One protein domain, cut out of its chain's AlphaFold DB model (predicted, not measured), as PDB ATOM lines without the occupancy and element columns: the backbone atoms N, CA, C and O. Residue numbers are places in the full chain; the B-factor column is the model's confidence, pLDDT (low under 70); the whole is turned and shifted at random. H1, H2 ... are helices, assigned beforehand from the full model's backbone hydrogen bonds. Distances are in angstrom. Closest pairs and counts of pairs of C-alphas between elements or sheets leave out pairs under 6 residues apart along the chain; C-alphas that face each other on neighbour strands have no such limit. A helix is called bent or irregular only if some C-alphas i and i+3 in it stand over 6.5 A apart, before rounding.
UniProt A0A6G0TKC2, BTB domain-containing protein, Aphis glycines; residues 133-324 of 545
ATOM      1  N   ALA A 133      39.124 110.703  33.518       90.25
ATOM      2  CA  ALA A 133      38.190 110.824  34.630       90.25
ATOM      3  C   ALA A 133      38.835 111.467  35.870       90.25
ATOM      4  O   ALA A 133      38.203 112.301  36.529       90.25
ATOM      5  N   ALA A 134      40.081 111.119  36.198       91.25
ATOM      6  CA  ALA A 134      40.841 111.727  37.281       91.25
ATOM      7  C   ALA A 134      41.099 113.210  36.998       91.25
ATOM      8  O   ALA A 134      40.840 114.049  37.860       91.25
ATOM      9  N   VAL A 135      41.499 113.557  35.774       91.75
ATOM     10  CA  VAL A 135      41.714 114.954  35.356       91.75
ATOM     11  C   VAL A 135      40.433 115.775  35.456       91.75
ATOM     12  O   VAL A 135      40.430 116.887  35.990       91.75
ATOM     13  N   CYS A 136      39.310 115.201  35.023       90.00
ATOM     14  CA  CYS A 136      37.997 115.815  35.169       90.00
ATOM     15  C   CYS A 136      37.666 116.127  36.635       90.00
ATOM     16  O   CYS A 136      37.189 117.223  36.940       90.00
ATOM     17  N   LYS A 137      37.966 115.199  37.553       93.25
ATOM     18  CA  LYS A 137      37.789 115.406  38.999       93.25
ATOM     19  C   LYS A 137      38.728 116.478  39.546       93.25
ATOM     20  O   LYS A 137      38.292 117.249  40.396       93.25
ATOM     21  N   ILE A 138      39.966 116.572  39.051       95.00
ATOM     22  CA  ILE A 138      40.909 117.637  39.428       95.00
ATOM     23  C   ILE A 138      40.333 119.007  39.055       95.00
ATOM     24  O   ILE A 138      40.174 119.859  39.926       95.00
ATOM     25  N   ILE A 139      39.950 119.208  37.789       95.19
ATOM     26  CA  ILE A 139      39.370 120.476  37.318       95.19
ATOM     27  C   ILE A 139      38.081 120.804  38.077       95.19
ATOM     28  O   ILE A 139      37.873 121.945  38.497       95.19
ATOM     29  N   GLN A 140      37.218 119.810  38.303       94.69
ATOM     30  CA  GLN A 140      36.002 119.992  39.085       94.69
ATOM     31  C   GLN A 140      36.330 120.415  40.520       94.69
ATOM     32  O   GLN A 140      35.750 121.379  41.008       94.69
ATOM     33  N   PHE A 141      37.264 119.747  41.191       94.69
ATOM     34  CA  PHE A 141      37.682 120.099  42.545       94.69
ATOM     35  C   PHE A 141      38.231 121.528  42.614       94.69
ATOM     36  O   PHE A 141      37.742 122.318  43.421       94.69
ATOM     37  N   LEU A 142      39.152 121.892  41.714       95.38
ATOM     38  CA  LEU A 142      39.687 123.254  41.588       95.38
ATOM     39  C   LEU A 142      38.567 124.289  41.402       95.38
ATOM     40  O   LEU A 142      38.584 125.349  42.026       95.38
ATOM     41  N   THR A 143      37.538 123.934  40.626       95.25
ATOM     42  CA  THR A 143      36.345 124.768  40.426       95.25
ATOM     43  C   THR A 143      35.578 125.034  41.726       95.25
ATOM     44  O   THR A 143      35.061 126.128  41.923       95.25
ATOM     45  N   HIS A 144      35.500 124.057  42.634       92.62
ATOM     46  CA  HIS A 144      34.779 124.212  43.902       92.62
ATOM     47  C   HIS A 144      35.591 124.983  44.948       92.62
ATOM     48  O   HIS A 144      35.015 125.745  45.724       92.62
ATOM     49  N   VAL A 145      36.913 124.796  44.984       92.81
ATOM     50  CA  VAL A 145      37.761 125.389  46.032       92.81
ATOM     51  C   VAL A 145      38.168 126.836  45.762       92.81
ATOM     52  O   VAL A 145      38.555 127.517  46.707       92.81
ATOM     53  N   MET A 146      38.043 127.337  44.526       92.50
ATOM     54  CA  MET A 146      38.435 128.718  44.187       92.50
ATOM     55  C   MET A 146      37.715 129.793  45.007       92.50
ATOM     56  O   MET A 146      38.260 130.866  45.215       92.50
ATOM     57  N   TYR A 147      36.506 129.501  45.494       88.75
ATOM     58  CA  TYR A 147      35.692 130.448  46.260       88.75
ATOM     59  C   TYR A 147      36.143 130.600  47.719       88.75
ATOM     60  O   TYR A 147      35.549 131.364  48.477       88.75
ATOM     61  N   ILE A 148      37.168 129.858  48.140       89.31
ATOM     62  CA  ILE A 148      37.762 129.979  49.468       89.31
ATOM     63  C   ILE A 148      38.736 131.163  49.453       89.31
ATOM     64  O   ILE A 148      39.676 131.181  48.672       89.31
ATOM     65  N   GLU A 149      38.562 132.128  50.356       82.94
ATOM     66  CA  GLU A 149      39.310 133.399  50.374       82.94
ATOM     67  C   GLU A 149      40.841 133.236  50.265       82.94
ATOM     68  O   GLU A 149      41.473 133.860  49.417       82.94
ATOM     69  N   LYS A 150      41.445 132.327  51.044       82.94
ATOM     70  CA  LYS A 150      42.897 132.055  50.985       82.94
ATOM     71  C   LYS A 150      43.357 131.388  49.682       82.94
ATOM     72  O   LYS A 150      44.539 131.430  49.360       82.94
ATOM     73  N   VAL A 151      42.445 130.737  48.960       88.06
ATOM     74  CA  VAL A 151      42.734 130.045  47.700       88.06
ATOM     75  C   VAL A 151      42.809 131.029  46.537       88.06
ATOM     76  O   VAL A 151      43.561 130.780  45.603       88.06
ATOM     77  N   VAL A 152      42.097 132.158  46.599       87.69
ATOM     78  CA  VAL A 152      42.007 133.128  45.493       87.69
ATOM     79  C   VAL A 152      43.384 133.565  44.988       87.69
ATOM     80  O   VAL A 152      43.631 133.511  43.786       87.69
ATOM     81  N   LEU A 153      44.293 133.910  45.905       87.81
ATOM     82  CA  LEU A 153      45.656 134.329  45.564       87.81
ATOM     83  C   LEU A 153      46.507 133.175  45.020       87.81
ATOM     84  O   LEU A 153      47.292 133.376  44.102       87.81
ATOM     85  N   LEU A 154      46.325 131.956  45.541       90.69
ATOM     86  CA  LEU A 154      47.019 130.768  45.027       90.69
ATOM     87  C   LEU A 154      46.564 130.416  43.609       90.69
ATOM     88  O   LEU A 154      47.357 129.927  42.818       90.69
ATOM     89  N   MET A 155      45.294 130.662  43.279       92.19
ATOM     90  CA  MET A 155      44.767 130.419  41.935       92.19
ATOM     91  C   MET A 155      45.274 131.442  40.913       92.19
ATOM     92  O   MET A 155      45.271 131.144  39.723       92.19
ATOM     93  N   ALA A 156      45.701 132.624  41.365       92.38
ATOM     94  CA  ALA A 156      46.282 133.658  40.513       92.38
ATOM     95  C   ALA A 156      47.746 133.387  40.134       92.38
ATOM     96  O   ALA A 156      48.260 134.043  39.233       92.38
ATOM     97  N   ASP A 157      48.398 132.416  40.780       95.00
ATOM     98  CA  ASP A 157      49.770 132.033  40.468       95.00
ATOM     99  C   ASP A 157      49.931 131.643  38.990       95.00
ATOM    100  O   ASP A 157      49.103 130.924  38.415       95.00
ATOM    101  N   LYS A 158      51.029 132.114  38.386       96.12
ATOM    102  CA  LYS A 158      51.340 131.921  36.968       96.12
ATOM    103  C   LYS A 158      51.238 130.472  36.519       96.12
ATOM    104  O   LYS A 158      50.595 130.174  35.514       96.12
ATOM    105  N   TYR A 159      51.822 129.563  37.289       96.50
ATOM    106  CA  TYR A 159      51.859 128.152  36.938       96.50
ATOM    107  C   TYR A 159      50.456 127.530  36.920       96.50
ATOM    108  O   TYR A 159      50.163 126.661  36.092       96.50
ATOM    109  N   VAL A 160      49.563 127.999  37.796       96.12
ATOM    110  CA  VAL A 160      48.181 127.515  37.896       96.12
ATOM    111  C   VAL A 160      47.391 127.860  36.643       96.12
ATOM    112  O   VAL A 160      46.859 126.959  35.985       96.12
ATOM    113  N   TRP A 161      47.313 129.141  36.282       96.56
ATOM    114  CA  TRP A 161      46.509 129.543  35.132       96.56
ATOM    115  C   TRP A 161      47.149 129.143  33.797       96.56
ATOM    116  O   TRP A 161      46.408 128.827  32.865       96.56
ATOM    117  N   GLU A 162      48.483 129.063  33.694       97.31
ATOM    118  CA  GLU A 162      49.152 128.534  32.494       97.31
ATOM    119  C   GLU A 162      48.798 127.069  32.269       97.31
ATOM    120  O   GLU A 162      48.437 126.691  31.155       97.31
ATOM    121  N   THR A 163      48.810 126.259  33.331       97.06
ATOM    122  CA  THR A 163      48.432 124.844  33.248       97.06
ATOM    123  C   THR A 163      46.967 124.683  32.826       97.06
ATOM    124  O   THR A 163      46.638 123.804  32.027       97.06
ATOM    125  N   ILE A 164      46.070 125.544  33.318       96.75
ATOM    126  CA  ILE A 164      44.652 125.528  32.924       96.75
ATOM    127  C   ILE A 164      44.484 125.961  31.460       96.75
ATOM    128  O   ILE A 164      43.706 125.345  30.727       96.75
ATOM    129  N   LEU A 165      45.223 126.977  31.004       95.94
ATOM    130  CA  LEU A 165      45.236 127.384  29.597       95.94
ATOM    131  C   LEU A 165      45.793 126.283  28.689       95.94
ATOM    132  O   LEU A 165      45.222 126.037  27.629       95.94
ATOM    133  N   ASP A 166      46.872 125.611  29.095       95.12
ATOM    134  CA  ASP A 166      47.451 124.483  28.364       95.12
ATOM    135  C   ASP A 166      46.448 123.332  28.253       95.12
ATOM    136  O   ASP A 166      46.270 122.775  27.169       95.12
ATOM    137  N   TYR A 167      45.731 123.025  29.337       94.44
ATOM    138  CA  TYR A 167      44.641 122.053  29.318       94.44
ATOM    139  C   TYR A 167      43.562 122.439  28.295       94.44
ATOM    140  O   TYR A 167      43.214 121.631  27.435       94.44
ATOM    141  N   MET A 168      43.086 123.689  28.314       92.94
ATOM    142  CA  MET A 168      42.085 124.174  27.351       92.94
ATOM    143  C   MET A 168      42.595 124.188  25.903       92.94
ATOM    144  O   MET A 168      41.806 124.041  24.969       92.94
ATOM    145  N   GLN A 169      43.893 124.418  25.700       90.88
ATOM    146  CA  GLN A 169      44.505 124.534  24.381       90.88
ATOM    147  C   GLN A 169      44.829 123.180  23.746       90.88
ATOM    148  O   GLN A 169      44.736 123.068  22.528       90.88
ATOM    149  N   TYR A 170      45.270 122.190  24.517       91.00
ATOM    150  CA  TYR A 170      45.859 120.975  23.946       91.00
ATOM    151  C   TYR A 170      45.036 119.708  24.152       91.00
ATOM    152  O   TYR A 170      45.319 118.714  23.486       91.00
ATOM    153  N   ILE A 171      44.042 119.721  25.042       90.31
ATOM    154  CA  ILE A 171      43.201 118.550  25.301       90.31
ATOM    155  C   ILE A 171      41.912 118.656  24.483       90.31
ATOM    156  O   ILE A 171      41.044 119.501  24.728       90.31
ATOM    157  N   GLU A 172      41.807 117.802  23.466       75.00
ATOM    158  CA  GLU A 172      40.651 117.727  22.574       75.00
ATOM    159  C   GLU A 172      39.401 117.254  23.333       75.00
ATOM    160  O   GLU A 172      39.479 116.412  24.222       75.00
ATOM    161  N   ASN A 173      38.228 117.813  23.005       66.19
ATOM    162  CA  ASN A 173      36.942 117.451  23.617       66.19
ATOM    163  C   ASN A 173      36.897 117.506  25.148       66.19
ATOM    164  O   ASN A 173      36.044 116.841  25.730       66.19
ATOM    165  N   GLY A 174      37.751 118.308  25.800       59.84
ATOM    166  CA  GLY A 174      37.758 118.459  27.251       59.84
ATOM    167  C   GLY A 174      36.339 118.670  27.780       59.84
ATOM    168  O   GLY A 174      35.808 119.782  27.741       59.84
ATOM    169  N   HIS A 175      35.714 117.600  28.287       56.53
ATOM    170  CA  HIS A 175      34.314 117.594  28.724       56.53
ATOM    171  C   HIS A 175      34.063 118.635  29.834       56.53
ATOM    172  O   HIS A 175      32.931 119.038  30.093       56.53
ATOM    173  N   ASN A 176      35.149 119.128  30.440       67.31
ATOM    174  CA  ASN A 176      35.203 120.144  31.481       67.31
ATOM    175  C   ASN A 176      35.835 121.481  31.055       67.31
ATOM    176  O   ASN A 176      36.204 122.268  31.927       67.31
ATOM    177  N   ASN A 177      35.909 121.800  29.759       84.69
ATOM    178  CA  ASN A 177      36.325 123.137  29.308       84.69
ATOM    179  C   ASN A 177      35.448 124.246  29.906       84.69
ATOM    180  O   ASN A 177      35.925 125.349  30.141       84.69
ATOM    181  N   SER A 178      34.190 123.945  30.237       92.06
ATOM    182  CA  SER A 178      33.312 124.863  30.967       92.06
ATOM    183  C   SER A 178      33.799 125.165  32.390       92.06
ATOM    184  O   SER A 178      33.652 126.290  32.854       92.06
ATOM    185  N   ASN A 179      34.377 124.188  33.089       94.75
ATOM    186  CA  ASN A 179      34.908 124.349  34.440       94.75
ATOM    187  C   ASN A 179      36.292 125.010  34.419       94.75
ATOM    188  O   ASN A 179      36.524 125.934  35.191       94.75
ATOM    189  N   ALA A 180      37.164 124.628  33.479       94.94
ATOM    190  CA  ALA A 180      38.429 125.326  33.235       94.94
ATOM    191  C   ALA A 180      38.202 126.813  32.913       94.94
ATOM    192  O   ALA A 180      38.823 127.683  33.521       94.94
ATOM    193  N   LEU A 181      37.223 127.101  32.046       95.69
ATOM    194  CA  LEU A 181      36.776 128.458  31.759       95.69
ATOM    195  C   LEU A 181      36.341 129.182  33.036       95.69
ATOM    196  O   LEU A 181      36.869 130.250  33.306       95.69
ATOM    197  N   LYS A 182      35.453 128.599  33.856       96.00
ATOM    198  CA  LYS A 182      35.018 129.217  35.126       96.00
ATOM    199  C   LYS A 182      36.185 129.553  36.050       96.00
ATOM    200  O   LYS A 182      36.128 130.581  36.716       96.00
ATOM    201  N   ILE A 183      37.218 128.704  36.100       96.00
ATOM    202  CA  ILE A 183      38.418 128.989  36.892       96.00
ATOM    203  C   ILE A 183      39.109 130.255  36.386       96.00
ATOM    204  O   ILE A 183      39.372 131.156  37.178       96.00
ATOM    205  N   LEU A 184      39.356 130.356  35.080       96.88
ATOM    206  CA  LEU A 184      40.000 131.535  34.500       96.88
ATOM    207  C   LEU A 184      39.122 132.786  34.615       96.88
ATOM    208  O   LEU A 184      39.625 133.832  35.010       96.88
ATOM    209  N   GLU A 185      37.813 132.674  34.367       95.56
ATOM    210  CA  GLU A 185      36.852 133.768  34.565       95.56
ATOM    211  C   GLU A 185      36.897 134.284  36.009       95.56
ATOM    212  O   GLU A 185      36.952 135.493  36.235       95.56
ATOM    213  N   PHE A 186      36.919 133.375  36.991       94.81
ATOM    214  CA  PHE A 186      37.040 133.728  38.401       94.81
ATOM    215  C   PHE A 186      38.345 134.473  38.679       94.81
ATOM    216  O   PHE A 186      38.294 135.577  39.215       94.81
ATOM    217  N   ILE A 187      39.489 133.924  38.254       94.88
ATOM    218  CA  ILE A 187      40.798 134.559  38.446       94.88
ATOM    219  C   ILE A 187      40.781 135.978  37.873       94.88
ATOM    220  O   ILE A 187      41.126 136.907  38.597       94.88
ATOM    221  N   THR A 188      40.314 136.155  36.629       94.81
ATOM    222  CA  THR A 188      40.292 137.460  35.941       94.81
ATOM    223  C   THR A 188      39.356 138.490  36.568       94.81
ATOM    224  O   THR A 188      39.605 139.695  36.480       94.81
ATOM    225  N   ARG A 189      38.278 138.034  37.210       93.75
ATOM    226  CA  ARG A 189      37.267 138.911  37.802       93.75
ATOM    227  C   ARG A 189      37.709 139.488  39.144       93.75
ATOM    228  O   ARG A 189      37.311 140.602  39.484       93.75
ATOM    229  N   GLU A 190      38.506 138.750  39.911       93.25
ATOM    230  CA  GLU A 190      38.891 139.149  41.264       93.25
ATOM    231  C   GLU A 190      39.907 140.300  41.261       93.25
ATOM    232  O   GLU A 190      41.027 140.190  40.766       93.25
ATOM    233  N   VAL A 191      39.522 141.423  41.874       91.19
ATOM    234  CA  VAL A 191      40.309 142.670  41.899       91.19
ATOM    235  C   VAL A 191      41.655 142.492  42.610       91.19
ATOM    236  O   VAL A 191      42.642 143.116  42.226       91.19
ATOM    237  N   LEU A 192      41.721 141.610  43.613       89.38
ATOM    238  CA  LEU A 192      42.952 141.312  44.353       89.38
ATOM    239  C   LEU A 192      44.038 140.686  43.467       89.38
ATOM    240  O   LEU A 192      45.223 140.840  43.751       89.38
ATOM    241  N   ASN A 193      43.641 140.031  42.376       91.81
ATOM    242  CA  ASN A 193      44.562 139.375  41.454       91.81
ATOM    243  C   ASN A 193      45.098 140.332  40.386       91.81
ATOM    244  O   ASN A 193      46.009 139.965  39.652       91.81
ATOM    245  N   LEU A 194      44.567 141.556  40.289       91.94
ATOM    246  CA  LEU A 194      44.804 142.454  39.159       91.94
ATOM    247  C   LEU A 194      46.292 142.712  38.886       91.94
ATOM    248  O   LEU A 194      46.711 142.704  37.730       91.94
ATOM    249  N   ASN A 195      47.091 142.905  39.939       91.25
ATOM    250  CA  ASN A 195      48.525 143.133  39.790       91.25
ATOM    251  C   ASN A 195      49.240 141.900  39.219       91.25
ATOM    252  O   ASN A 195      49.973 142.040  38.252       91.25
ATOM    253  N   SER A 196      48.973 140.705  39.758       92.56
ATOM    254  CA  SER A 196      49.557 139.452  39.249       92.56
ATOM    255  C   SER A 196      49.085 139.156  37.825       92.56
ATOM    256  O   SER A 196      49.899 138.867  36.957       92.56
ATOM    257  N   ILE A 197      47.797 139.346  37.526       92.69
ATOM    258  CA  ILE A 197      47.243 139.185  36.171       92.69
ATOM    259  C   ILE A 197      47.979 140.072  35.164       92.69
ATOM    260  O   ILE A 197      48.268 139.623  34.052       92.69
ATOM    261  N   LEU A 198      48.256 141.322  35.549       93.00
ATOM    262  CA  LEU A 198      48.982 142.276  34.724       93.00
ATOM    263  C   LEU A 198      50.452 141.869  34.581       93.00
ATOM    264  O   LEU A 198      50.910 141.716  33.454       93.00
ATOM    265  N   THR A 199      51.184 141.682  35.686       92.94
ATOM    266  CA  THR A 199      52.637 141.425  35.673       92.94
ATOM    267  C   THR A 199      53.002 140.069  35.085       92.94
ATOM    268  O   THR A 199      54.021 139.959  34.407       92.94
ATOM    269  N   ASP A 200      52.167 139.056  35.308       95.50
ATOM    270  CA  ASP A 200      52.394 137.689  34.835       95.50
ATOM    271  C   ASP A 200      51.831 137.459  33.424       95.50
ATOM    272  O   ASP A 200      51.990 136.379  32.856       95.50
ATOM    273  N   GLU A 201      51.230 138.494  32.826       96.31
ATOM    274  CA  GLU A 201      50.722 138.511  31.455       96.31
ATOM    275  C   GLU A 201      49.586 137.502  31.193       96.31
ATOM    276  O   GLU A 201      49.472 136.979  30.080       96.31
ATOM    277  N   LEU A 202      48.721 137.219  32.178       96.50
ATOM    278  CA  LEU A 202      47.616 136.258  32.012       96.50
ATOM    279  C   LEU A 202      46.718 136.640  30.827       96.50
ATOM    280  O   LEU A 202      46.383 135.794  29.991       96.50
ATOM    281  N   ILE A 203      46.334 137.916  30.729       96.81
ATOM    282  CA  ILE A 203      45.456 138.395  29.654       96.81
ATOM    283  C   ILE A 203      46.155 138.299  28.301       96.81
ATOM    284  O   ILE A 203      45.561 137.793  27.348       96.81
ATOM    285  N   LEU A 204      47.417 138.726  28.197       97.00
ATOM    286  CA  LEU A 204      48.158 138.620  26.936       97.00
ATOM    287  C   LEU A 204      48.381 137.173  26.539       97.00
ATOM    288  O   LEU A 204      48.235 136.843  25.370       97.00
ATOM    289  N   THR A 205      48.677 136.291  27.487       97.81
ATOM    290  CA  THR A 205      48.862 134.864  27.216       97.81
ATOM    291  C   THR A 205      47.555 134.218  26.769       97.81
ATOM    292  O   THR A 205      47.547 133.472  25.788       97.81
ATOM    293  N   THR A 206      46.435 134.578  27.398       97.62
ATOM    294  CA  THR A 206      45.088 134.181  26.961       97.62
ATOM    295  C   THR A 206      44.812 134.673  25.542       97.62
ATOM    296  O   THR A 206      44.424 133.885  24.681       97.62
ATOM    297  N   HIS A 207      45.084 135.946  25.256       97.12
ATOM    298  CA  HIS A 207      44.899 136.529  23.932       97.12
ATOM    299  C   HIS A 207      45.795 135.854  22.875       97.12
ATOM    300  O   HIS A 207      45.305 135.433  21.826       97.12
ATOM    301  N   ARG A 208      47.092 135.677  23.169       96.44
ATOM    302  CA  ARG A 208      48.091 135.003  22.321       96.44
ATOM    303  C   ARG A 208      47.659 133.590  21.958       96.44
ATOM    304  O   ARG A 208      47.741 133.202  20.797       96.44
ATOM    305  N   ARG A 209      47.225 132.821  22.957       94.50
ATOM    306  CA  ARG A 209      46.928 131.399  22.794       94.50
ATOM    307  C   ARG A 209      45.534 131.175  22.227       94.50
ATOM    308  O   ARG A 209      45.395 130.352  21.334       94.50
ATOM    309  N   LEU A 210      44.512 131.858  22.733       94.50
ATOM    310  CA  LEU A 210      43.114 131.543  22.429       94.50
ATOM    311  C   LEU A 210      42.479 132.490  21.410       94.50
ATOM    312  O   LEU A 210      41.676 132.031  20.602       94.50
ATOM    313  N   CYS A 211      42.841 133.774  21.410       95.44
ATOM    314  CA  CYS A 211      42.184 134.771  20.560       95.44
ATOM    315  C   CYS A 211      42.845 134.943  19.188       95.44
ATOM    316  O   CYS A 211      42.172 135.378  18.255       95.44
ATOM    317  N   ARG A 212      44.126 134.587  19.029       94.81
ATOM    318  CA  ARG A 212      44.848 134.718  17.753       94.81
ATOM    319  C   ARG A 212      44.591 133.515  16.836       94.81
ATOM    320  O   ARG A 212      45.063 132.416  17.135       94.81
ATOM    321  N   PRO A 213      43.875 133.691  15.710       90.81
ATOM    322  CA  PRO A 213      43.601 132.596  14.790       90.81
ATOM    323  C   PRO A 213      44.881 132.068  14.126       90.81
ATOM    324  O   PRO A 213      45.605 132.820  13.468       90.81
ATOM    325  N   ILE A 214      45.120 130.759  14.257       92.50
ATOM    326  CA  ILE A 214      46.173 130.019  13.530       92.50
ATOM    327  C   ILE A 214      45.731 129.752  12.080       92.50
ATOM    328  O   ILE A 214      46.530 129.791  11.149       92.50
ATOM    329  N   HIS A 215      44.432 129.525  11.896       92.19
ATOM    330  CA  HIS A 215      43.755 129.336  10.612       92.19
ATOM    331  C   HIS A 215      42.746 130.455  10.399       92.19
ATOM    332  O   HIS A 215      42.333 131.072  11.374       92.19
ATOM    333  N   GLU A 216      42.304 130.671   9.161       92.12
ATOM    334  CA  GLU A 216      41.200 131.596   8.892       92.12
ATOM    335  C   GLU A 216      39.994 131.252   9.771       92.12
ATOM    336  O   GLU A 216      39.554 130.097   9.819       92.12
ATOM    337  N   LEU A 217      39.512 132.248  10.516       90.56
ATOM    338  CA  LEU A 217      38.569 132.036  11.614       90.56
ATOM    339  C   LEU A 217      37.248 131.439  11.109       90.56
ATOM    340  O   LEU A 217      36.718 130.516  11.725       90.56
ATOM    341  N   ASP A 218      36.791 131.894   9.941       90.12
ATOM    342  CA  ASP A 218      35.549 131.445   9.299       90.12
ATOM    343  C   ASP A 218      35.643 130.022   8.726       90.12
ATOM    344  O   ASP A 218      34.626 129.370   8.500       90.12
ATOM    345  N   LEU A 219      36.861 129.514   8.506       91.75
ATOM    346  CA  LEU A 219      37.106 128.189   7.927       91.75
ATOM    347  C   LEU A 219      37.478 127.132   8.977       91.75
ATOM    348  O   LEU A 219      37.587 125.950   8.647       91.75
ATOM    349  N   CYS A 220      37.683 127.525  10.240       91.06
ATOM    350  CA  CYS A 220      38.115 126.622  11.302       91.06
ATOM    351  C   CYS A 220      37.256 126.755  12.567       91.06
ATOM    352  O   CYS A 220      37.497 127.608  13.424       91.06
ATOM    353  N   ASN A 221      36.315 125.819  12.742       90.50
ATOM    354  CA  ASN A 221      35.432 125.764  13.914       90.50
ATOM    355  C   ASN A 221      36.209 125.735  15.244       90.50
ATOM    356  O   ASN A 221      35.825 126.383  16.213       90.50
ATOM    357  N   TYR A 222      37.341 125.032  15.293       89.50
ATOM    358  CA  TYR A 222      38.160 124.969  16.503       89.50
ATOM    359  C   TYR A 222      38.794 126.325  16.860       89.50
ATOM    360  O   TYR A 222      38.735 126.739  18.020       89.50
ATOM    361  N   CYS A 223      39.342 127.056  15.877       91.81
ATOM    362  CA  CYS A 223      39.829 128.427  16.083       91.81
ATOM    363  C   CYS A 223      38.699 129.349  16.553       91.81
ATOM    364  O   CYS A 223      38.906 130.130  17.477       91.81
ATOM    365  N   MET A 224      37.504 129.225  15.968       92.81
ATOM    366  CA  MET A 224      36.329 130.007  16.358       92.81
ATOM    367  C   MET A 224      35.907 129.732  17.809       92.81
ATOM    368  O   MET A 224      35.697 130.669  18.580       92.81
ATOM    369  N   ILE A 225      35.830 128.459  18.218       91.56
ATOM    370  CA  ILE A 225      35.501 128.075  19.600       91.56
ATOM    371  C   ILE A 225      36.548 128.625  20.572       91.56
ATOM    372  O   ILE A 225      36.182 129.211  21.590       91.56
ATOM    373  N   ARG A 226      37.842 128.473  20.267       91.88
ATOM    374  CA  ARG A 226      38.923 128.996  21.119       91.88
ATOM    375  C   ARG A 226      38.895 130.507  21.228       91.88
ATOM    376  O   ARG A 226      38.985 131.008  22.343       91.88
ATOM    377  N   ASN A 227      38.707 131.208  20.113       94.06
ATOM    378  CA  ASN A 227      38.588 132.658  20.109       94.06
ATOM    379  C   ASN A 227      37.422 133.097  21.002       94.06
ATOM    380  O   ASN A 227      37.621 133.912  21.895       94.06
ATOM    381  N   LYS A 228      36.255 132.456  20.879       94.38
ATOM    382  CA  LYS A 228      35.101 132.725  21.745       94.38
ATOM    383  C   LYS A 228      35.388 132.474  23.230       94.38
ATOM    384  O   LYS A 228      34.970 133.265  24.072       94.38
ATOM    385  N   LEU A 229      36.077 131.382  23.570       94.62
ATOM    386  CA  LEU A 229      36.469 131.086  24.954       94.62
ATOM    387  C   LEU A 229      37.464 132.121  25.493       94.62
ATOM    388  O   LEU A 229      37.282 132.612  26.603       94.62
ATOM    389  N   GLY A 230      38.481 132.473  24.705       95.69
ATOM    390  CA  GLY A 230      39.479 133.482  25.057       95.69
ATOM    391  C   GLY A 230      38.857 134.860  25.266       95.69
ATOM    392  O   GLY A 230      39.092 135.481  26.300       95.69
ATOM    393  N   MET A 231      37.995 135.298  24.345       95.44
ATOM    394  CA  MET A 231      37.274 136.566  24.469       95.44
ATOM    395  C   MET A 231      36.403 136.600  25.720       95.44
ATOM    396  O   MET A 231      36.433 137.586  26.442       95.44
ATOM    397  N   ARG A 232      35.729 135.496  26.057       96.06
ATOM    398  CA  ARG A 232      34.921 135.403  27.278       96.06
ATOM    399  C   ARG A 232      35.749 135.493  28.571       96.06
ATOM    400  O   ARG A 232      35.271 136.032  29.567       96.06
ATOM    401  N   ILE A 233      36.983 134.983  28.580       96.06
ATOM    402  CA  ILE A 233      37.914 135.173  29.711       96.06
ATOM    403  C   ILE A 233      38.295 136.654  29.824       96.06
ATOM    404  O   ILE A 233      38.231 137.228  30.907       96.06
ATOM    405  N   ILE A 234      38.641 137.288  28.701       96.00
ATOM    406  CA  ILE A 234      39.051 138.699  28.655       96.00
ATOM    407  C   ILE A 234      37.893 139.636  29.044       96.00
ATOM    408  O   ILE A 234      38.090 140.548  29.838       96.00
ATOM    409  N   GLU A 235      36.678 139.387  28.553       93.94
ATOM    410  CA  GLU A 235      35.452 140.135  28.886       93.94
ATOM    411  C   GLU A 235      35.130 140.111  30.389       93.94
ATOM    412  O   GLU A 235      34.547 141.058  30.926       93.94
ATOM    413  N   ASN A 236      35.520 139.041  31.091       92.88
ATOM    414  CA  ASN A 236      35.347 138.920  32.539       92.88
ATOM    415  C   ASN A 236      36.404 139.677  33.353       92.88
ATOM    416  O   ASN A 236      36.216 139.854  34.559       92.88
ATOM    417  N   ALA A 237      37.451 140.210  32.718       92.81
ATOM    418  CA  ALA A 237      38.468 141.051  33.348       92.81
ATOM    419  C   ALA A 237      37.959 142.485  33.638       92.81
ATOM    420  O   ALA A 237      38.674 143.475  33.497       92.81
ATOM    421  N   GLN A 238      36.704 142.619  34.079       87.75
ATOM    422  CA  GLN A 238      36.051 143.898  34.391       87.75
ATOM    423  C   GLN A 238      36.742 144.651  35.534       87.75
ATOM    424  O   GLN A 238      36.595 145.868  35.655       87.75
ATOM    425  N   SER A 239      37.530 143.944  36.349       88.75
ATOM    426  CA  SER A 239      38.392 144.504  37.391       88.75
ATOM    427  C   SER A 239      39.323 145.601  36.856       88.75
ATOM    428  O   SER A 239      39.543 146.590  37.559       88.75
ATOM    429  N   PHE A 240      39.773 145.516  35.597       89.62
ATOM    430  CA  PHE A 240      40.568 146.563  34.944       89.62
ATOM    431  C   PHE A 240      39.792 147.866  34.715       89.62
ATOM    432  O   PHE A 240      40.383 148.937  34.736       89.62
ATOM    433  N   SER A 241      38.472 147.793  34.537       89.56
ATOM    434  CA  SER A 241      37.602 148.975  34.407       89.56
ATOM    435  C   SER A 241      37.054 149.463  35.757       89.56
ATOM    436  O   SER A 241      36.268 150.406  35.809       89.56
ATOM    437  N   SER A 242      37.427 148.823  36.869       93.00
ATOM    438  CA  SER A 242      37.085 149.318  38.205       93.00
ATOM    439  C   SER A 242      37.930 150.547  38.558       93.00
ATOM    440  O   SER A 242      39.039 150.700  38.057       93.00
ATOM    441  N   LYS A 243      37.473 151.375  39.507       93.31
ATOM    442  CA  LYS A 243      38.273 152.509  40.018       93.31
ATOM    443  C   LYS A 243      39.642 152.085  40.553       93.31
ATOM    444  O   LYS A 243      40.601 152.843  40.474       93.31
ATOM    445  N   PHE A 244      39.724 150.883  41.126       93.75
ATOM    446  CA  PHE A 244      40.989 150.326  41.591       93.75
ATOM    447  C   PHE A 244      41.910 150.004  40.412       93.75
ATOM    448  O   PHE A 244      43.073 150.390  40.431       93.75
ATOM    449  N   GLY A 245      41.384 149.360  39.366       94.50
ATOM    450  CA  GLY A 245      42.165 149.043  38.174       94.50
ATOM    451  C   GLY A 245      42.582 150.267  37.370       94.50
ATOM    452  O   GLY A 245      43.742 150.359  36.973       94.50
ATOM    453  N   GLU A 246      41.693 151.250  37.229       94.69
ATOM    454  CA  GLU A 246      42.030 152.581  36.727       94.69
ATOM    455  C   GLU A 246      43.178 153.193  37.538       94.69
ATOM    456  O   GLU A 246      44.168 153.624  36.952       94.69
ATOM    457  N   GLY A 247      43.098 153.177  38.873       95.56
ATOM    458  CA  GLY A 247      44.148 153.697  39.752       95.56
ATOM    459  C   GLY A 247      45.499 152.999  39.567       95.56
ATOM    460  O   GLY A 247      46.522 153.675  39.494       95.56
ATOM    461  N   ILE A 248      45.514 151.667  39.429       95.19
ATOM    462  CA  ILE A 248      46.747 150.910  39.153       95.19
ATOM    463  C   ILE A 248      47.335 151.300  37.796       95.19
ATOM    464  O   ILE A 248      48.511 151.647  37.720       95.19
ATOM    465  N   MET A 249      46.540 151.256  36.723       96.00
ATOM    466  CA  MET A 249      47.046 151.547  35.378       96.00
ATOM    467  C   MET A 249      47.525 152.992  35.266       96.00
ATOM    468  O   MET A 249      48.627 153.232  34.790       96.00
ATOM    469  N   THR A 250      46.730 153.955  35.730       95.62
ATOM    470  CA  THR A 250      47.104 155.376  35.691       95.62
ATOM    471  C   THR A 250      48.333 155.660  36.544       95.62
ATOM    472  O   THR A 250      49.227 156.351  36.071       95.62
ATOM    473  N   GLY A 251      48.442 155.046  37.727       95.56
ATOM    474  CA  GLY A 251      49.637 155.117  38.566       95.56
ATOM    475  C   GLY A 251      50.893 154.636  37.838       95.56
ATOM    476  O   GLY A 251      51.870 155.374  37.773       95.56
ATOM    477  N   ILE A 252      50.846 153.453  37.209       95.06
ATOM    478  CA  ILE A 252      51.968 152.917  36.413       95.06
ATOM    479  C   ILE A 252      52.334 153.865  35.261       95.06
ATOM    480  O   ILE A 252      53.514 154.069  34.971       95.06
ATOM    481  N   MET A 253      51.335 154.451  34.596       95.00
ATOM    482  CA  MET A 253      51.568 155.339  33.456       95.00
ATOM    483  C   MET A 253      52.113 156.721  33.856       95.00
ATOM    484  O   MET A 253      52.907 157.282  33.098       95.00
ATOM    485  N   ASP A 254      51.721 157.252  35.020       93.00
ATOM    486  CA  ASP A 254      52.163 158.553  35.553       93.00
ATOM    487  C   ASP A 254      53.568 158.522  36.166       93.00
ATOM    488  O   ASP A 254      54.199 159.573  36.316       93.00
ATOM    489  N   GLU A 255      54.082 157.345  36.530       89.81
ATOM    490  CA  GLU A 255      55.445 157.237  37.043       89.81
ATOM    491  C   GLU A 255      56.464 157.780  36.025       89.81
ATOM    492  O   GLU A 255      56.333 157.530  34.828       89.81
ATOM    493  N   PRO A 256      57.502 158.521  36.451       85.38
ATOM    494  CA  PRO A 256      58.493 159.060  35.524       85.38
ATOM    495  C   PRO A 256      59.238 157.930  34.807       85.38
ATOM    496  O   PRO A 256      59.503 156.882  35.408       85.38
ATOM    497  N   ASP A 257      59.610 158.171  33.548       79.00
ATOM    498  CA  ASP A 257      60.431 157.263  32.740       79.00
ATOM    499  C   ASP A 257      61.807 157.104  33.411       79.00
ATOM    500  O   ASP A 257      62.720 157.910  33.260       79.00
ATOM    501  N   THR A 258      61.900 156.098  34.270       73.69
ATOM    502  CA  THR A 258      63.056 155.701  35.085       73.69
ATOM    503  C   THR A 258      63.159 154.160  34.981       73.69
ATOM    504  O   THR A 258      62.360 153.592  34.240       73.69
ATOM    505  N   PRO A 259      64.124 153.472  35.628       71.44
ATOM    506  CA  PRO A 259      64.830 152.262  35.137       71.44
ATOM    507  C   PRO A 259      63.997 151.223  34.358       71.44
ATOM    508  O   PRO A 259      62.828 151.019  34.669       71.44
ATOM    509  N   ASP A 260      64.634 150.481  33.441       82.25
ATOM    510  CA  ASP A 260      64.067 149.491  32.490       82.25
ATOM    511  C   ASP A 260      62.815 148.712  32.947       82.25
ATOM    512  O   ASP A 260      61.888 148.500  32.164       82.25
ATOM    513  N   ILE A 261      62.744 148.315  34.221       82.38
ATOM    514  CA  ILE A 261      61.595 147.619  34.820       82.38
ATOM    515  C   ILE A 261      60.290 148.424  34.685       82.38
ATOM    516  O   ILE A 261      59.249 147.862  34.341       82.38
ATOM    517  N   LYS A 262      60.318 149.738  34.931       86.88
ATOM    518  CA  LYS A 262      59.118 150.585  34.855       86.88
ATOM    519  C   LYS A 262      58.670 150.797  33.418       86.88
ATOM    520  O   LYS A 262      57.476 150.733  33.135       86.88
ATOM    521  N   LEU A 263      59.620 150.974  32.499       91.00
ATOM    522  CA  LEU A 263      59.326 151.043  31.070       91.00
ATOM    523  C   LEU A 263      58.653 149.751  30.585       91.00
ATOM    524  O   LEU A 263      57.645 149.813  29.881       91.00
ATOM    525  N   LYS A 264      59.143 148.585  31.030       92.88
ATOM    526  CA  LYS A 264      58.523 147.289  30.731       92.88
ATOM    527  C   LYS A 264      57.072 147.223  31.216       92.88
ATOM    528  O   LYS A 264      56.208 146.783  30.463       92.88
ATOM    529  N   LEU A 265      56.782 147.699  32.429       93.75
ATOM    530  CA  LEU A 265      55.409 147.750  32.950       93.75
ATOM    531  C   LEU A 265      54.514 148.714  32.161       93.75
ATOM    532  O   LEU A 265      53.371 148.367  31.872       93.75
ATOM    533  N   LYS A 266      55.018 149.883  31.747       95.69
ATOM    534  CA  LYS A 266      54.263 150.814  30.889       95.69
ATOM    535  C   LYS A 266      53.931 150.216  29.528       95.69
ATOM    536  O   LYS A 266      52.801 150.350  29.059       95.69
ATOM    537  N   ILE A 267      54.893 149.537  28.902       96.19
ATOM    538  CA  ILE A 267      54.682 148.787  27.657       96.19
ATOM    539  C   ILE A 267      53.596 147.731  27.875       96.19
ATOM    540  O   ILE A 267      52.643 147.653  27.102       96.19
ATOM    541  N   LEU A 268      53.695 146.979  28.971       96.50
ATOM    542  CA  LEU A 268      52.751 145.922  29.300       96.50
ATOM    543  C   LEU A 268      51.328 146.459  29.490       96.50
ATOM    544  O   LEU A 268      50.400 145.950  28.862       96.50
ATOM    545  N   VAL A 269      51.157 147.518  30.285       97.06
ATOM    546  CA  VAL A 269      49.870 148.215  30.451       97.06
ATOM    547  C   VAL A 269      49.360 148.714  29.104       97.06
ATOM    548  O   VAL A 269      48.190 148.510  28.783       97.06
ATOM    549  N   SER A 270      50.228 149.300  28.278       97.81
ATOM    550  CA  SER A 270      49.829 149.871  26.990       97.81
ATOM    551  C   SER A 270      49.246 148.830  26.031       97.81
ATOM    552  O   SER A 270      48.280 149.109  25.325       97.81
ATOM    553  N   VAL A 271      49.786 147.612  26.047       97.88
ATOM    554  CA  VAL A 271      49.266 146.483  25.266       97.88
ATOM    555  C   VAL A 271      47.991 145.894  25.887       97.88
ATOM    556  O   VAL A 271      47.085 145.493  25.160       97.88
ATOM    557  N   HIS A 272      47.873 145.867  27.217       96.69
ATOM    558  CA  HIS A 272      46.678 145.350  27.895       96.69
ATOM    559  C   HIS A 272      45.449 146.240  27.705       96.69
ATOM    560  O   HIS A 272      44.355 145.719  27.496       96.69
ATOM    561  N   VAL A 273      45.607 147.565  27.788       97.19
ATOM    562  CA  VAL A 273      44.490 148.524  27.845       97.19
ATOM    563  C   VAL A 273      43.462 148.324  26.721       97.19
ATOM    564  O   VAL A 273      42.283 148.169  27.048       97.19
ATOM    565  N   PRO A 274      43.842 148.243  25.430       96.94
ATOM    566  CA  PRO A 274      42.868 148.012  24.360       96.94
ATOM    567  C   PRO A 274      42.138 146.666  24.434       96.94
ATOM    568  O   PRO A 274      41.050 146.530  23.884       96.94
ATOM    569  N   ILE A 275      42.738 145.673  25.092       96.88
ATOM    570  CA  ILE A 275      42.209 144.311  25.199       96.88
ATOM    571  C   ILE A 275      41.183 144.219  26.340       96.88
ATOM    572  O   ILE A 275      40.134 143.594  26.175       96.88
ATOM    573  N   VAL A 276      41.470 144.848  27.488       95.62
ATOM    574  CA  VAL A 276      40.676 144.708  28.727       95.62
ATOM    575  C   VAL A 276      39.655 145.824  28.956       95.62
ATOM    576  O   VAL A 276      38.639 145.593  29.610       95.62
ATOM    577  N   ILE A 277      39.874 147.035  28.429       94.94
ATOM    578  CA  ILE A 277      38.948 148.165  28.620       94.94
ATOM    579  C   ILE A 277      37.855 148.124  27.557       94.94
ATOM    580  O   ILE A 277      37.820 148.896  26.599       94.94
ATOM    581  N   GLN A 278      36.936 147.177  27.737       84.69
ATOM    582  CA  GLN A 278      35.898 146.886  26.752       84.69
ATOM    583  C   GLN A 278      34.588 147.629  26.983       84.69
ATOM    584  O   GLN A 278      33.813 147.767  26.044       84.69
ATOM    585  N   SER A 279      34.306 148.124  28.187       86.94
ATOM    586  CA  SER A 279      32.974 148.663  28.523       86.94
ATOM    587  C   SER A 279      32.967 150.150  28.865       86.94
ATOM    588  O   SER A 279      31.892 150.742  28.916       86.94
ATOM    589  N   ASP A 280      34.138 150.767  29.038       92.19
ATOM    590  CA  ASP A 280      34.270 152.174  29.425       92.19
ATOM    591  C   ASP A 280      35.033 152.990  28.361       92.19
ATOM    592  O   ASP A 280      36.265 153.075  28.391       92.19
ATOM    593  N   PRO A 281      34.315 153.611  27.404       92.38
ATOM    594  CA  PRO A 281      34.912 154.490  26.404       92.38
ATOM    595  C   PRO A 281      35.703 155.658  27.001       92.38
ATOM    596  O   PRO A 281      36.707 156.063  26.420       92.38
ATOM    597  N   LYS A 282      35.272 156.205  28.147       92.50
ATOM    598  CA  LYS A 282      35.899 157.393  28.741       92.50
ATOM    599  C   LYS A 282      37.260 157.043  29.313       92.50
ATOM    600  O   LYS A 282      38.237 157.729  29.019       92.50
ATOM    601  N   LEU A 283      37.323 155.950  30.074       94.06
ATOM    602  CA  LEU A 283      38.580 155.419  30.592       94.06
ATOM    603  C   LEU A 283      39.527 155.034  29.450       94.06
ATOM    604  O   LEU A 283      40.706 155.381  29.491       94.06
ATOM    605  N   LEU A 284      39.012 154.387  28.399       95.69
ATOM    606  CA  LEU A 284      39.808 154.030  27.225       95.69
ATOM    607  C   LEU A 284      40.441 155.271  26.575       95.69
ATOM    608  O   LEU A 284      41.651 155.305  26.379       95.69
ATOM    609  N   ILE A 285      39.658 156.315  26.288       94.81
ATOM    610  CA  ILE A 285      40.164 157.561  25.684       94.81
ATOM    611  C   ILE A 285      41.169 158.253  26.604       94.81
ATOM    612  O   ILE A 285      42.206 158.731  26.142       94.81
ATOM    613  N   LEU A 286      40.884 158.290  27.907       94.50
ATOM    614  CA  LEU A 286      41.786 158.859  28.897       94.50
ATOM    615  C   LEU A 286      43.154 158.159  28.852       94.50
ATOM    616  O   LEU A 286      44.175 158.836  28.743       94.50
ATOM    617  N   LEU A 287      43.182 156.824  28.879       96.12
ATOM    618  CA  LEU A 287      44.415 156.032  28.835       96.12
ATOM    619  C   LEU A 287      45.148 156.168  27.492       96.12
ATOM    620  O   LEU A 287      46.353 156.430  27.473       96.12
ATOM    621  N   LEU A 288      44.429 156.058  26.370       96.44
ATOM    622  CA  LEU A 288      45.000 156.177  25.024       96.44
ATOM    623  C   LEU A 288      45.649 157.545  24.787       96.44
ATOM    624  O   LEU A 288      46.769 157.600  24.276       96.44
ATOM    625  N   SER A 289      44.969 158.624  25.180       93.69
ATOM    626  CA  SER A 289      45.397 159.996  24.908       93.69
ATOM    627  C   SER A 289      46.245 160.608  26.019       93.69
ATOM    628  O   SER A 289      47.387 160.991  25.781       93.69
ATOM    629  N   ARG A 290      45.703 160.752  27.238       93.19
ATOM    630  CA  ARG A 290      46.378 161.480  28.330       93.19
ATOM    631  C   ARG A 290      47.622 160.736  28.791       93.19
ATOM    632  O   ARG A 290      48.672 161.349  28.947       93.19
ATOM    633  N   TYR A 291      47.481 159.429  28.980       94.62
ATOM    634  CA  TYR A 291      48.551 158.557  29.457       94.62
ATOM    635  C   TYR A 291      49.388 157.966  28.318       94.62
ATOM    636  O   TYR A 291      50.221 157.099  28.556       94.62
ATOM    637  N   LYS A 292      49.201 158.451  27.080       95.06
ATOM    638  CA  LYS A 292      50.029 158.116  25.913       95.06
ATOM    639  C   LYS A 292      50.123 156.611  25.610       95.06
ATOM    640  O   LYS A 292      51.078 156.183  24.964       95.06
ATOM    641  N   VAL A 293      49.129 155.806  26.002       96.75
ATOM    642  CA  VAL A 293      49.111 154.368  25.678       96.75
ATOM    643  C   VAL A 293      49.166 154.147  24.166       96.75
ATOM    644  O   VAL A 293      49.924 153.306  23.688       96.75
ATOM    645  N   TYR A 294      48.414 154.937  23.392       97.31
ATOM    646  CA  TYR A 294      48.413 154.808  21.934       97.31
ATOM    647  C   TYR A 294      49.781 155.130  21.318       97.31
ATOM    648  O   TYR A 294      50.254 154.416  20.440       97.31
ATOM    649  N   TYR A 295      50.450 156.165  21.828       95.88
ATOM    650  CA  TYR A 295      51.805 156.524  21.412       95.88
ATOM    651  C   TYR A 295      52.799 155.378  21.648       95.88
ATOM    652  O   TYR A 295      53.579 155.045  20.756       95.88
ATOM    653  N   ILE A 296      52.733 154.728  22.814       96.94
ATOM    654  CA  ILE A 296      53.594 153.583  23.134       96.94
ATOM    655  C   ILE A 296      53.313 152.409  22.186       96.94
ATOM    656  O   ILE A 296      54.258 151.815  21.676       96.94
ATOM    657  N   LEU A 297      52.043 152.121  21.872       97.88
ATOM    658  CA  LEU A 297      51.682 151.106  20.871       97.88
ATOM    659  C   LEU A 297      52.273 151.420  19.491       97.88
ATOM    660  O   LEU A 297      52.853 150.539  18.860       97.88
ATOM    661  N   CYS A 298      52.176 152.671  19.033       97.25
ATOM    662  CA  CYS A 298      52.786 153.095  17.774       97.25
ATOM    663  C   CYS A 298      54.310 152.921  17.787       97.25
ATOM    664  O   CYS A 298      54.866 152.461  16.796       97.25
ATOM    665  N   ASN A 299      54.985 153.247  18.892       96.00
ATOM    666  CA  ASN A 299      56.433 153.067  19.010       96.00
ATOM    667  C   ASN A 299      56.847 151.592  18.988       96.00
ATOM    668  O   ASN A 299      57.819 151.256  18.319       96.00
ATOM    669  N   ILE A 300      56.086 150.713  19.647       97.50
ATOM    670  CA  ILE A 300      56.308 149.260  19.586       97.50
ATOM    671  C   ILE A 300      56.178 148.749  18.146       97.50
ATOM    672  O   ILE A 300      56.921 147.864  17.745       97.50
ATOM    673  N   ILE A 301      55.248 149.293  17.357       97.06
ATOM    674  CA  ILE A 301      55.048 148.872  15.962       97.06
ATOM    675  C   ILE A 301      56.108 149.464  15.033       97.06
ATOM    676  O   ILE A 301      56.490 148.814  14.068       97.06
ATOM    677  N   LYS A 302      56.606 150.674  15.300       95.38
ATOM    678  CA  LYS A 302      57.731 151.242  14.539       95.38
ATOM    679  C   LYS A 302      59.010 150.426  14.732       95.38
ATOM    680  O   LYS A 302      59.778 150.276  13.788       95.38
ATOM    681  N   ASP A 303      59.227 149.902  15.936       95.12
ATOM    682  CA  ASP A 303      60.334 148.995  16.229       95.12
ATOM    683  C   ASP A 303      59.954 147.539  15.923       95.12
ATOM    684  O   ASP A 303      59.456 146.792  16.764       95.12
ATOM    685  N   GLU A 304      60.220 147.103  14.696       88.94
ATOM    686  CA  GLU A 304      59.931 145.736  14.253       88.94
ATOM    687  C   GLU A 304      60.640 144.627  15.046       88.94
ATOM    688  O   GLU A 304      60.207 143.470  14.989       88.94
ATOM    689  N   GLN A 305      61.738 144.963  15.732       93.81
ATOM    690  CA  GLN A 305      62.513 144.030  16.548       93.81
ATOM    691  C   GLN A 305      61.957 143.941  17.970       93.81
ATOM    692  O   GLN A 305      62.392 143.093  18.752       93.81
ATOM    693  N   SER A 306      60.966 144.772  18.304       95.31
ATOM    694  CA  SER A 306      60.327 144.743  19.605       95.31
ATOM    695  C   SER A 306      59.714 143.364  19.872       95.31
ATOM    696  O   SER A 306      58.886 142.886  19.086       95.31
ATOM    697  N   PRO A 307      60.014 142.730  21.021       96.00
ATOM    698  CA  PRO A 307      59.403 141.455  21.387       96.00
ATOM    699  C   PRO A 307      57.886 141.573  21.591       96.00
ATOM    700  O   PRO A 307      57.184 140.566  21.585       96.00
ATOM    701  N   MET A 308      57.377 142.797  21.762       97.00
ATOM    702  CA  MET A 308      55.960 143.095  21.954       97.00
ATOM    703  C   MET A 308      55.248 143.490  20.652       97.00
ATOM    704  O   MET A 308      54.063 143.815  20.705       97.00
ATOM    705  N   PHE A 309      55.921 143.460  19.491       97.94
ATOM    706  CA  PHE A 309      55.332 143.865  18.207       97.94
ATOM    707  C   PHE A 309      54.007 143.144  17.939       97.94
ATOM    708  O   PHE A 309      52.963 143.767  17.746       97.94
ATOM    709  N   ASP A 310      54.033 141.813  17.980       98.12
ATOM    710  CA  ASP A 310      52.864 140.977  17.722       98.12
ATOM    711  C   ASP A 310      51.756 141.255  18.753       98.12
ATOM    712  O   ASP A 310      50.567 141.237  18.435       98.12
ATOM    713  N   ASP A 311      52.118 141.568  19.996       98.25
ATOM    714  CA  ASP A 311      51.134 141.906  21.015       98.25
ATOM    715  C   ASP A 311      50.498 143.276  20.801       98.25
ATOM    716  O   ASP A 311      49.281 143.387  20.943       98.25
ATOM    717  N   ALA A 312      51.266 144.273  20.359       98.38
ATOM    718  CA  ALA A 312      50.741 145.577  19.972       98.38
ATOM    719  C   ALA A 312      49.779 145.478  18.777       98.38
ATOM    720  O   ALA A 312      48.719 146.104  18.799       98.38
ATOM    721  N   ILE A 313      50.073 144.633  17.777       98.38
ATOM    722  CA  ILE A 313      49.124 144.343  16.687       98.38
ATOM    723  C   ILE A 313      47.842 143.712  17.236       98.38
ATOM    724  O   ILE A 313      46.744 144.125  16.870       98.38
ATOM    725  N   GLY A 314      47.963 142.749  18.156       98.00
ATOM    726  CA  GLY A 314      46.812 142.159  18.840       98.00
ATOM    727  C   GLY A 314      45.961 143.187  19.593       98.00
ATOM    728  O   GLY A 314      44.739 143.180  19.469       98.00
ATOM    729  N   ALA A 315      46.606 144.100  20.317       98.19
ATOM    730  CA  ALA A 315      45.939 145.176  21.040       98.19
ATOM    731  C   ALA A 315      45.214 146.143  20.089       98.19
ATOM    732  O   ALA A 315      44.077 146.531  20.348       98.19
ATOM    733  N   LEU A 316      45.818 146.490  18.950       98.38
ATOM    734  CA  LEU A 316      45.160 147.316  17.938       98.38
ATOM    735  C   LEU A 316      43.982 146.612  17.262       98.38
ATOM    736  O   LEU A 316      42.981 147.268  16.999       98.38
ATOM    737  N   ILE A 317      44.048 145.300  17.015       97.75
ATOM    738  CA  ILE A 317      42.894 144.536  16.508       97.75
ATOM    739  C   ILE A 317      41.727 144.628  17.502       97.75
ATOM    740  O   ILE A 317      40.605 144.937  17.101       97.75
ATOM    741  N   ALA A 318      41.996 144.430  18.798       96.81
ATOM    742  CA  ALA A 318      40.984 144.592  19.843       96.81
ATOM    743  C   ALA A 318      40.422 146.026  19.876       96.81
ATOM    744  O   ALA A 318      39.212 146.221  20.003       96.81
ATOM    745  N   LEU A 319      41.282 147.033  19.678       96.94
ATOM    746  CA  LEU A 319      40.852 148.425  19.580       96.94
ATOM    747  C   LEU A 319      39.920 148.649  18.383       96.94
ATOM    748  O   LEU A 319      38.872 149.267  18.556       96.94
ATOM    749  N   PHE A 320      40.274 148.148  17.195       97.44
ATOM    750  CA  PHE A 320      39.475 148.275  15.970       97.44
ATOM    751  C   PHE A 320      38.073 147.697  16.144       97.44
ATOM    752  O   PHE A 320      37.098 148.367  15.802       97.44
ATOM    753  N   ASP A 321      37.973 146.499  16.723       95.19
ATOM    754  CA  ASP A 321      36.689 145.876  17.042       95.19
ATOM    755  C   ASP A 321      35.883 146.749  18.017       95.19
ATOM    756  O   ASP A 321      34.720 147.089  17.771       95.19
ATOM    757  N   LYS A 322      36.542 147.246  19.071       94.00
ATOM    758  CA  LYS A 322      35.903 148.083  20.089       94.00
ATOM    759  C   LYS A 322      35.334 149.388  19.528       94.00
ATOM    760  O   LYS A 322      34.232 149.792  19.915       94.00
ATOM    761  N   VAL A 323      36.067 150.047  18.632       95.06
ATOM    762  CA  VAL A 323      35.621 151.274  17.954       95.06
ATOM    763  C   VAL A 323      34.841 151.003  16.661       95.06
ATOM    764  O   VAL A 323      34.498 151.941  15.944       95.06
ATOM    765  N   LYS A 324      34.522 149.732  16.372       95.56
ATOM    766  CA  LYS A 324      33.732 149.272  15.217       95.56
ATOM    767  C   LYS A 324      34.293 149.706  13.860       95.56
ATOM    768  O   LYS A 324      33.539 149.898  12.900       95.56
TER     769      LYS A 324
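This is residues 133 to 324 of the 545 residues of the protein "BTB domain-containing protein" of Aphis glycines (UniProt A0A6G0TKC2). Two helical lobes stand side by side: a bundle of H3, H4, H6 and H7, with H1 packed on H4 at its far side, and a second lobe of H9, H11, H12 and H13 gathered round the long H10. The smaller H2, H5 and H8 gather at one end of the first bundle, where H5 links it to H10. The printed part has 192 residues with thirteen named helices, H1 to H13 along the chain, and no named strand; the class is all helix. It is compact, with a radius of gyration of the C-alphas of 16.9 A and spans of 51 by 43 by 29 A.

H10, residues 260 to 276, is the hub, touching eight other helices; it is irregular, but only just, with C-alphas 271 and 274 6.6 A apart. H9, residues 243 to 254, touches it with residues 249 to 253 alone in a hairpin, closest C-alphas Met 253 and Lys 266, 5.9 A. H11, residues 281 to 290, makes another hairpin with H10, closest C-alphas Val 273 and Leu 284, 7.3 A; they only just touch, with 3 pairs within 8 A. H9, H10 and H11 form an up-and-down bundle, each running against the one before. H12, residues 293 to 302, is about perpendicular to H10 at 74 degrees and touches its residues 267 to 273 alone, closest C-alphas Val 293 and Ser 270, 4.7 A. H13, residues 309 to 322, touches residues 271 to 275 of H10 alone, closest C-alphas Leu 319 and Pro 274, 5.2 A. H5, residues 191 to 199, is irregular, with C-alphas 192 and 195 7.4 A apart; its Leu 198 and Val 269 of H10 have the closest C-alphas, 7.4 A, and H10 touches it with residues 265 to 272 alone. H8, residues 238 to 241, touches H5, closest C-alphas Ser 239 and Val 191, 5.2 A. H2, residues 149 to 155, only just touches H5, with 3 pairs of C-alphas within 8 A, the closest Leu 153 and Asn 193, 6.6 A. H6, residues 202 to 211, and H7, residues 221 to 235, form a hairpin at a shallow tilt of 24 degrees, closest C-alphas Cys 211 and Asn 227, 4.2 A. H3, residues 158 to 170, and H4, residues 177 to 189, form another, closest C-alphas Met 168 and Asn 177, 6.2 A; H3, H4, H6 and H7 are an up-and-down bundle. H1, residues 133 to 145, touches H4 with residues 139 to 143 alone, closest C-alphas Thr 143 and Ile 183, 5.9 A, and is apart from H10. Every O i to N i+4 pair is within hydrogen-bond range in H1, H3, H4, H6, H7, H9, H11, H12 and H13, but 11 of 13 in H10, 3 of 5 in H5 and 1 of 3 in H2, which has 3 of 4 O i to N i+3 pairs within range; H8 is too short for such an i+4 pair.

H10 is 24.2 A long, from C-alpha 260 at (64.067, 149.491, 32.490). H7 measures 20.8 A and H13 20.0 A, ending at C-alpha 322 at (35.903, 148.083, 20.089). H1 begins at C-alpha 133 at (38.190, 110.824, 34.630).

The C-alphas farthest apart, Ala 133 and Pro 256, are 52.3 A apart. The printed part has no cut and no long link; residues 302 to 307, of which 302 belongs to H12, stand free. Mean pLDDT of the printed part is 92.8; residues 173 to 176 are under 70.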